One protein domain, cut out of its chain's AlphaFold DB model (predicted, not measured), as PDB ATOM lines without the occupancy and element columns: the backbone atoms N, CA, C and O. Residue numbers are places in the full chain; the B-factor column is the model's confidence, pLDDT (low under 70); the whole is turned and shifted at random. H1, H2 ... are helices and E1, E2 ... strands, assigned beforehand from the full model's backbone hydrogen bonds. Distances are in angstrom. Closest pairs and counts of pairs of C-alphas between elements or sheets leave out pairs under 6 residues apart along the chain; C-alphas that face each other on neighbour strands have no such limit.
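Overview. This is residues 3 to 69 of the 171 residues of the protein "3'-phosphate/5'-hydroxy nucleic acid ligase" of Lysinibacillus sp. AC-3 (UniProt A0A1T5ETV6). A small, twisted sheet of four strands has one helix, H1, packed over one of its faces, and the longest strand, E3, bends sharply at residue 44. The sheet is mixed, in the order E1, E2, E3, E4, and the elements follow the chain as E1, E2, H1, E3, E4. The printed part has 67 residues with one named helix and four named strands, a mixed class, with under half of the residues in named elements. It is compact, with a radius of gyration of the C-alphas of 10.8 A and spans of 32 by 22 by 16 A.

Arrangement. E2, residues 10 to 13, and E3, residues 40 to 47, are inner strands and parallel neighbours at 31 degrees, with N 42 and O 12 2.9 A apart. E1, residues 3 to 5, forms an antiparallel hairpin with E2, with N 4 and O 11 at 2.9 A. E4, residues 54 to 58, forms an antiparallel hairpin with E3, with N 43 and O 55 at 2.8 A. E3 bends by 104 degrees at Pro 44. H1, residues 20 to 30, is on the sheet, two layers in all; its closest C-alphas to E3 are those of Ala 22 and His 47, 5.3 A. E2, H1 and E3 make a strand-helix-strand unit, parallel neighbour strands joined through a helix, with a left-handed crossover. Every O i to N i+4 pair in H1 is within hydrogen-bond range. E1 and E4 are apart.

Along the chain. E1 begins at C-alpha 3 (23.121, -6.216, 45.904). H1 is 15.0 A long, E3 14.8 A, E4 11.9 A, E2 10.0 A and E1 6.5 A. E4 ends at C-alpha 58 (28.044, -20.379, 46.255).

Size, cuts and confidence. The C-alphas farthest apart, Thr 17 and Asn 62, are 32.8 A apart. The printed part has no cut, no link is long, and no printed residue is under 70 in pLDDT.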
ATOM      1  N   ARG A   3      22.992  -5.461  47.160       97.25
ATOM      2  CA  ARG A   3      23.121  -6.216  45.904       97.25
ATOM      3  C   ARG A   3      24.335  -5.721  45.139       97.25
ATOM      4  O   ARG A   3      24.496  -4.516  44.963       97.25
ATOM      5  N   ILE A   4      25.154  -6.654  44.669       96.38
ATOM      6  CA  ILE A   4      26.335  -6.384  43.853       96.38
ATOM      7  C   ILE A   4      26.150  -7.104  42.519       96.38
ATOM      8  O   ILE A   4      26.159  -8.330  42.462       96.38
ATOM      9  N   ASN A   5      25.982  -6.340  41.443       96.50
ATOM     10  CA  ASN A   5      25.855  -6.887  40.091       96.50
ATOM     11  C   ASN A   5      27.237  -6.962  39.450       96.50
ATOM     12  O   ASN A   5      27.798  -5.913  39.147       96.50
ATOM     13  N   GLY A   6      27.808  -8.149  39.271       95.94
ATOM     14  CA  GLY A   6      29.030  -8.359  38.491       95.94
ATOM     15  C   GLY A   6      28.749  -8.529  36.996       95.94
ATOM     16  O   GLY A   6      27.606  -8.453  36.551       95.94
ATOM     17  N   ARG A   7      29.805  -8.765  36.213       97.44
ATOM     18  CA  ARG A   7      29.704  -9.041  34.771       97.44
ATOM     19  C   ARG A   7      29.019 -10.377  34.473       97.44
ATOM     20  O   ARG A   7      28.332 -10.467  33.463       97.44
ATOM     21  N   PHE A   8      29.216 -11.389  35.320       96.94
ATOM     22  CA  PHE A   8      28.753 -12.760  35.057       96.94
ATOM     23  C   PHE A   8      27.711 -13.262  36.064       96.94
ATOM     24  O   PHE A   8      26.970 -14.198  35.769       96.94
ATOM     25  N   THR A   9      27.620 -12.655  37.250       96.19
ATOM     26  CA  THR A   9      26.624 -13.030  38.261       96.19
ATOM     27  C   THR A   9      26.256 -11.871  39.187       96.19
ATOM     28  O   THR A   9      26.945 -10.851  39.253       96.19
ATOM     29  N   GLU A  10      25.165 -12.043  39.931       96.56
ATOM     30  CA  GLU A  10      24.751 -11.183  41.034       96.56
ATOM     31  C   GLU A  10      25.104 -11.828  42.386       96.56
ATOM     32  O   GLU A  10      24.793 -12.996  42.654       96.56
ATOM     33  N   ALA A  11      25.666 -11.018  43.285       97.12
ATOM     34  CA  ALA A  11      25.821 -11.345  44.693       97.12
ATOM     35  C   ALA A  11      24.814 -10.596  45.571       97.12
ATOM     36  O   ALA A  11      24.569  -9.396  45.413       97.12
ATOM     37  N   LYS A  12      24.253 -11.320  46.543       98.06
ATOM     38  CA  LYS A  12      23.291 -10.800  47.518       98.06
ATOM     39  C   LYS A  12      23.873 -10.897  48.924       98.06
ATOM     40  O   LYS A  12      24.128 -12.003  49.400       98.06
ATOM     41  N   ILE A  13      24.028  -9.750  49.580       98.12
ATOM     42  CA  ILE A  13      24.553  -9.625  50.940       98.12
ATOM     43  C   ILE A  13      23.393  -9.447  51.919       98.12
ATOM     44  O   ILE A  13      22.613  -8.489  51.819       98.12
ATOM     45  N   TYR A  14      23.292 -10.355  52.888       97.75
ATOM     46  CA  TYR A  14      22.269 -10.357  53.938       97.75
ATOM     47  C   TYR A  14      22.640  -9.439  55.114       97.75
ATOM     48  O   TYR A  14      22.432  -9.770  56.270       97.75
ATOM     49  N   SER A  15      23.159  -8.251  54.809       96.44
ATOM     50  CA  SER A  15      23.470  -7.206  55.785       96.44
ATOM     51  C   SER A  15      23.001  -5.838  55.282       96.44
ATOM     52  O   SER A  15      22.689  -5.659  54.096       96.44
ATOM     53  N   ASN A  16      22.901  -4.877  56.198       95.62
ATOM     54  CA  ASN A  16      22.700  -3.456  55.896       95.62
ATOM     55  C   ASN A  16      24.002  -2.651  56.037       95.62
ATOM     56  O   ASN A  16      24.044  -1.501  55.614       95.62
ATOM     57  N   THR A  17      25.048  -3.251  56.607       96.50
ATOM     58  CA  THR A  17      26.342  -2.606  56.825       96.50
ATOM     59  C   THR A  17      27.223  -2.825  55.608       96.50
ATOM     60  O   THR A  17      27.459  -3.966  55.223       96.50
ATOM     61  N   ALA A  18      27.705  -1.740  55.003       96.19
ATOM     62  CA  ALA A  18      28.616  -1.803  53.871       96.19
ATOM     63  C   ALA A  18      30.074  -1.850  54.349       96.19
ATOM     64  O   ALA A  18      30.572  -0.902  54.952       96.19
ATOM     65  N   LEU A  19      30.762  -2.948  54.047       97.31
ATOM     66  CA  LEU A  19      32.199  -3.125  54.253       97.31
ATOM     67  C   LEU A  19      32.907  -3.068  52.899       97.31
ATOM     68  O   LEU A  19      32.834  -4.022  52.123       97.31
ATOM     69  N   GLN A  20      33.553  -1.937  52.605       96.94
ATOM     70  CA  GLN A  20      34.036  -1.626  51.256       96.94
ATOM     71  C   GLN A  20      35.014  -2.679  50.716       96.94
ATOM     72  O   GLN A  20      34.808  -3.190  49.623       96.94
ATOM     73  N   SER A  21      36.004  -3.085  51.515       96.75
ATOM     74  CA  SER A  21      36.996  -4.090  51.109       96.75
ATOM     75  C   SER A  21      36.367  -5.434  50.727       96.75
ATOM     76  O   SER A  21      36.760  -6.053  49.741       96.75
ATOM     77  N   ALA A  22      35.351  -5.877  51.469       97.50
ATOM     78  CA  ALA A  22      34.622  -7.100  51.161       97.50
ATOM     79  C   ALA A  22      33.731  -6.930  49.921       97.50
ATOM     80  O   ALA A  22      33.633  -7.838  49.099       97.50
ATOM     81  N   ILE A  23      33.095  -5.766  49.758       97.50
ATOM     82  CA  ILE A  23      32.286  -5.453  48.574       97.50
ATOM     83  C   ILE A  23      33.141  -5.483  47.303       97.50
ATOM     84  O   ILE A  23      32.712  -6.072  46.309       97.50
ATOM     85  N   ASP A  24      34.340  -4.906  47.341       97.44
ATOM     86  CA  ASP A  24      35.268  -4.898  46.208       97.44
ATOM     87  C   ASP A  24      35.694  -6.326  45.837       97.44
ATOM     88  O   ASP A  24      35.606  -6.714  44.672       97.44
ATOM     89  N   GLN A  25      36.029  -7.153  46.831       97.06
ATOM     90  CA  GLN A  25      36.373  -8.563  46.626       97.06
ATOM     91  C   GLN A  25      35.191  -9.385  46.070       97.06
ATOM     92  O   GLN A  25      35.362 -10.202  45.164       97.06
ATOM     93  N   ILE A  26      33.964  -9.151  46.555       97.12
ATOM     94  CA  ILE A  26      32.743  -9.776  46.010       97.12
ATOM     95  C   ILE A  26      32.533  -9.358  44.554       97.12
ATOM     96  O   ILE A  26      32.173 -10.187  43.715       97.12
ATOM     97  N   LYS A  27      32.733  -8.073  44.247       97.38
ATOM     98  CA  LYS A  27      32.576  -7.538  42.895       97.38
ATOM     99  C   LYS A  27      33.609  -8.139  41.945       97.38
ATOM    100  O   LYS A  27      33.244  -8.496  40.826       97.38
ATOM    101  N   GLU A  28      34.856  -8.276  42.384       96.88
ATOM    102  CA  GLU A  28      35.912  -8.953  41.634       96.88
ATOM    103  C   GLU A  28      35.521 -10.399  41.317       96.88
ATOM    104  O   GLU A  28      35.541 -10.790  40.149       96.88
ATOM    105  N   LEU A  29      35.070 -11.164  42.318       95.88
ATOM    106  CA  LEU A  29      34.604 -12.537  42.125       95.88
ATOM    107  C   LEU A  29      33.423 -12.605  41.146       95.88
ATOM    108  O   LEU A  29      33.440 -13.398  40.209       95.88
ATOM    109  N   ALA A  30      32.417 -11.741  41.304       96.62
ATOM    110  CA  ALA A  30      31.236 -11.704  40.438       96.62
ATOM    111  C   ALA A  30      31.547 -11.294  38.978       96.62
ATOM    112  O   ALA A  30      30.722 -11.483  38.077       96.62
ATOM    113  N   ASN A  31      32.734 -10.731  38.737       97.06
ATOM    114  CA  ASN A  31      33.255 -10.399  37.414       97.06
ATOM    115  C   ASN A  31      34.088 -11.525  36.779       97.06
ATOM    116  O   ASN A  31      34.547 -11.354  35.651       97.06
ATOM    117  N   GLN A  32      34.275 -12.665  37.446       95.50
ATOM    118  CA  GLN A  32      34.999 -13.806  36.886       95.50
ATOM    119  C   GLN A  32      34.097 -14.641  35.970       95.50
ATOM    120  O   GLN A  32      32.981 -14.991  36.343       95.50
ATOM    121  N   ALA A  33      34.597 -15.025  34.791       95.62
ATOM    122  CA  ALA A  33      33.803 -15.748  33.788       95.62
ATOM    123  C   ALA A  33      33.248 -17.087  34.299       95.62
ATOM    124  O   ALA A  33      32.124 -17.458  33.984       95.62
ATOM    125  N   PHE A  34      33.995 -17.792  35.156       94.12
ATOM    126  CA  PHE A  34      33.547 -19.074  35.712       94.12
ATOM    127  C   PHE A  34      32.348 -18.956  36.667       94.12
ATOM    128  O   PHE A  34      31.784 -19.975  37.056       94.12
ATOM    129  N   MET A  35      31.982 -17.734  37.064       95.25
ATOM    130  CA  MET A  35      30.835 -17.464  37.926       95.25
ATOM    131  C   MET A  35      29.527 -17.307  37.145       95.25
ATOM    132  O   MET A  35      28.477 -17.135  37.767       95.25
ATOM    133  N   GLU A  36      29.560 -17.370  35.813       95.44
ATOM    134  CA  GLU A  36      28.364 -17.277  34.977       95.44
ATOM    135  C   GLU A  36      27.292 -18.291  35.401       95.44
ATOM    136  O   GLU A  36      27.571 -19.460  35.662       95.44
ATOM    137  N   GLY A  37      26.053 -17.817  35.553       90.62
ATOM    138  CA  GLY A  37      24.918 -18.649  35.967       90.62
ATOM    139  C   GLY A  37      24.939 -19.126  37.429       90.62
ATOM    140  O   GLY A  37      23.990 -19.781  37.869       90.62
ATOM    141  N   THR A  38      25.971 -18.797  38.212       94.62
ATOM    142  CA  THR A  38      26.015 -19.111  39.651       94.62
ATOM    143  C   THR A  38      25.178 -18.121  40.462       94.62
ATOM    144  O   THR A  38      24.849 -17.029  39.998       94.62
ATOM    145  N   LYS A  39      24.822 -18.486  41.697       92.31
ATOM    146  CA  LYS A  39      24.158 -17.594  42.658       92.31
ATOM    147  C   LYS A  39      25.085 -17.371  43.845       92.31
ATOM    148  O   LYS A  39      25.350 -18.315  44.584       92.31
ATOM    149  N   VAL A  40      25.520 -16.130  44.055       96.38
ATOM    150  CA  VAL A  40      26.385 -15.771  45.188       96.38
ATOM    151  C   VAL A  40      25.537 -15.224  46.337       96.38
ATOM    152  O   VAL A  40      24.703 -14.324  46.152       96.38
ATOM    153  N   ARG A  41      25.701 -15.791  47.532       97.56
ATOM    154  CA  ARG A  41      25.034 -15.367  48.771       97.56
ATOM    155  C   ARG A  41      26.093 -15.078  49.825       97.56
ATOM    156  O   ARG A  41      27.000 -15.877  49.996       97.56
ATOM    157  N   ILE A  42      25.976 -13.935  50.490       97.69
ATOM    158  CA  ILE A  42      26.945 -13.464  51.480       97.69
ATOM    159  C   ILE A  42      26.220 -13.248  52.810       97.69
ATOM    160  O   ILE A  42      25.246 -12.488  52.864       97.69
ATOM    161  N   MET A  43      26.668 -13.944  53.850       97.69
ATOM    162  CA  MET A  43      26.068 -13.962  55.184       97.69
ATOM    163  C   MET A  43      26.239 -12.622  55.926       97.69
ATOM    164  O   MET A  43      27.017 -11.769  55.493       97.69
ATOM    165  N   PRO A  44      25.464 -12.364  56.997       97.12
ATOM    166  CA  PRO A  44      25.463 -11.061  57.670       97.12
ATOM    167  C   PRO A  44      26.794 -10.667  58.334       97.12
ATOM    168  O   PRO A  44      27.074  -9.476  58.458       97.12
ATOM    169  N   ASP A  45      27.595 -11.651  58.736       95.62
ATOM    170  CA  ASP A  45      28.897 -11.562  59.419       95.62
ATOM    171  C   ASP A  45      30.095 -11.421  58.458       95.62
ATOM    172  O   ASP A  45      31.259 -11.571  58.845       95.62
ATOM    173  N   TYR A  46      29.813 -11.130  57.187       97.25
ATOM    174  CA  TYR A  46      30.827 -11.072  56.149       97.25
ATOM    175  C   TYR A  46      31.927 -10.053  56.419       97.25
ATOM    176  O   TYR A  46      31.704  -8.996  57.002       97.25
ATOM    177  N   HIS A  47      33.124 -10.360  55.935       96.50
ATOM    178  CA  HIS A  47      34.269  -9.461  55.945       96.50
ATOM    179  C   HIS A  47      35.300  -9.929  54.915       96.50
ATOM    180  O   HIS A  47      35.236 -11.053  54.409       96.50
ATOM    181  N   ALA A  48      36.237  -9.046  54.568       95.75
ATOM    182  CA  ALA A  48      37.297  -9.376  53.625       95.75
ATOM    183  C   ALA A  48      38.126 -10.552  54.157       95.75
ATOM    184  O   ALA A  48      38.493 -10.581  55.333       95.75
ATOM    185  N   GLY A  49      38.414 -11.510  53.283       91.19
ATOM    186  CA  GLY A  49      39.163 -12.715  53.619       91.19
ATOM    187  C   GLY A  49      40.289 -12.976  52.628       91.19
ATOM    188  O   GLY A  49      40.407 -12.327  51.585       91.19
ATOM    189  N   LYS A  50      41.145 -13.946  52.951       85.19
ATOM    190  CA  LYS A  50      42.199 -14.400  52.038       85.19
ATOM    191  C   LYS A  50      41.571 -15.286  50.959       85.19
ATOM    192  O   LYS A  50      41.007 -16.329  51.269       85.19
ATOM    193  N   GLY A  51      41.657 -14.864  49.699       81.19
ATOM    194  CA  GLY A  51      41.059 -15.571  48.561       81.19
ATOM    195  C   GLY A  51      39.597 -15.186  48.333       81.19
ATOM    196  O   GLY A  51      39.293 -14.535  47.334       81.19
ATOM    197  N   CYS A  52      38.707 -15.514  49.269       87.94
ATOM    198  CA  CYS A  52      37.291 -15.136  49.208       87.94
ATOM    199  C   CYS A  52      36.832 -14.365  50.449       87.94
ATOM    200  O   CYS A  52      37.487 -14.380  51.490       87.94
ATOM    201  N   VAL A  53      35.693 -13.683  50.327       95.56
ATOM    202  CA  VAL A  53      35.015 -13.053  51.464       95.56
ATOM    203  C   VAL A  53      34.513 -14.129  52.424       95.56
ATOM    204  O   VAL A  53      33.856 -15.082  52.000       95.56
ATOM    205  N   ILE A  54      34.772 -13.962  53.722       95.00
ATOM    206  CA  ILE A  54      34.202 -14.837  54.755       95.00
ATOM    207  C   ILE A  54      32.683 -14.638  54.803       95.00
ATOM    208  O   ILE A  54      32.191 -13.534  54.576       95.00
ATOM    209  N   GLY A  55      31.935 -15.717  55.042       94.94
ATOM    210  CA  GLY A  55      30.472 -15.718  54.945       94.94
ATOM    211  C   GLY A  55      29.951 -15.921  53.516       94.94
ATOM    212  O   GLY A  55      28.774 -15.688  53.250       94.94
ATOM    213  N   THR A  56      30.797 -16.339  52.572       96.12
ATOM    214  CA  THR A  56      30.384 -16.635  51.193       96.12
ATOM    215  C   THR A  56      29.739 -18.018  51.073       96.12
ATOM    216  O   THR A  56      30.249 -19.016  51.568       96.12
ATOM    217  N   THR A  57      28.625 -18.102  50.350       96.06
ATOM    218  CA  THR A  57      27.976 -19.350  49.936       96.06
ATOM    219  C   THR A  57      27.682 -19.293  48.444       96.06
ATOM    220  O   THR A  57      27.031 -18.363  47.954       96.06
ATOM    221  N   ILE A  58      28.167 -20.294  47.711       95.25
ATOM    222  CA  ILE A  58      28.044 -20.379  46.255       95.25
ATOM    223  C   ILE A  58      27.763 -21.828  45.880       95.25
ATOM    224  O   ILE A  58      28.488 -22.734  46.278       95.25
ATOM    225  N   GLN A  59      26.744 -22.039  45.052       92.44
ATOM    226  CA  GLN A  59      26.585 -23.299  44.334       92.44
ATOM    227  C   GLN A  59      27.347 -23.196  43.011       92.44
ATOM    228  O   GLN A  59      26.839 -22.638  42.035       92.44
ATOM    229  N   LEU A  60      28.592 -23.674  43.004       92.38
ATOM    230  CA  LEU A  60      29.391 -23.758  41.782       92.38
ATOM    231  C   LEU A  60      28.841 -24.850  40.861       92.38
ATOM    232  O   LEU A  60      28.270 -25.842  41.314       92.38
ATOM    233  N   GLN A  61      29.026 -24.666  39.556       87.75
ATOM    234  CA  GLN A  61      28.607 -25.625  38.536       87.75
ATOM    235  C   GLN A  61      29.837 -26.323  37.953       87.75
ATOM    236  O   GLN A  61      30.769 -25.651  37.518       87.75
ATOM    237  N   ASN A  62      29.825 -27.661  37.926       89.12
ATOM    238  CA  ASN A  62      30.819 -28.515  37.252       89.12
ATOM    239  C   ASN A  62      32.292 -28.243  37.619       89.12
ATOM    240  O   ASN A  62      33.191 -28.537  36.830       89.12
ATOM    241  N   ARG A  63      32.554 -27.620  38.774       91.06
ATOM    242  CA  ARG A  63      33.874 -27.100  39.150       91.06
ATOM    243  C   ARG A  63      34.051 -27.068  40.662       91.06
ATOM    244  O   ARG A  63      33.090 -26.867  41.398       91.06
ATOM    245  N   VAL A  64      35.308 -27.160  41.087       90.62
ATOM    246  CA  VAL A  64      35.761 -26.910  42.459       90.62
ATOM    247  C   VAL A  64      36.806 -25.801  42.412       90.62
ATOM    248  O   VAL A  64      37.670 -25.800  41.536       90.62
ATOM    249  N   VAL A  65      36.724 -24.847  43.340       91.75
ATOM    250  CA  VAL A  65      37.716 -23.776  43.492       91.75
ATOM    251  C   VAL A  65      38.221 -23.807  44.935       91.75
ATOM    252  O   VAL A  65      37.544 -23.263  45.805       91.75
ATOM    253  N   PRO A  66      39.379 -24.438  45.214       88.75
ATOM    254  CA  PRO A  66      39.884 -24.612  46.580       88.75
ATOM    255  C   PRO A  66      39.990 -23.300  47.371       88.75
ATOM    256  O   PRO A  66      39.555 -23.228  48.513       88.75
ATOM    257  N   ASN A  67      40.432 -22.217  46.725       88.25
ATOM    258  CA  ASN A  67      40.541 -20.896  47.357       88.25
ATOM    259  C   ASN A  67      39.199 -20.301  47.836       88.25
ATOM    260  O   ASN A  67      39.212 -19.344  48.608       88.25
ATOM    261  N   LEU A  68      38.049 -20.821  47.379       91.31
ATOM    262  CA  LEU A  68      36.722 -20.416  47.867       91.31
ATOM    263  C   LEU A  68      36.259 -21.230  49.089       91.31
ATOM    264  O   LEU A  68      35.231 -20.895  49.670       91.31
ATOM    265  N   VAL A  69      36.984 -22.288  49.467       89.88
ATOM    266  CA  VAL A  69      36.726 -23.070  50.690       89.88
ATOM    267  C   VAL A  69      37.360 -22.382  51.900       89.88
ATOM    268  O   VAL A  69      36.743 -22.306  52.958       89.88
TER     269      VAL A  69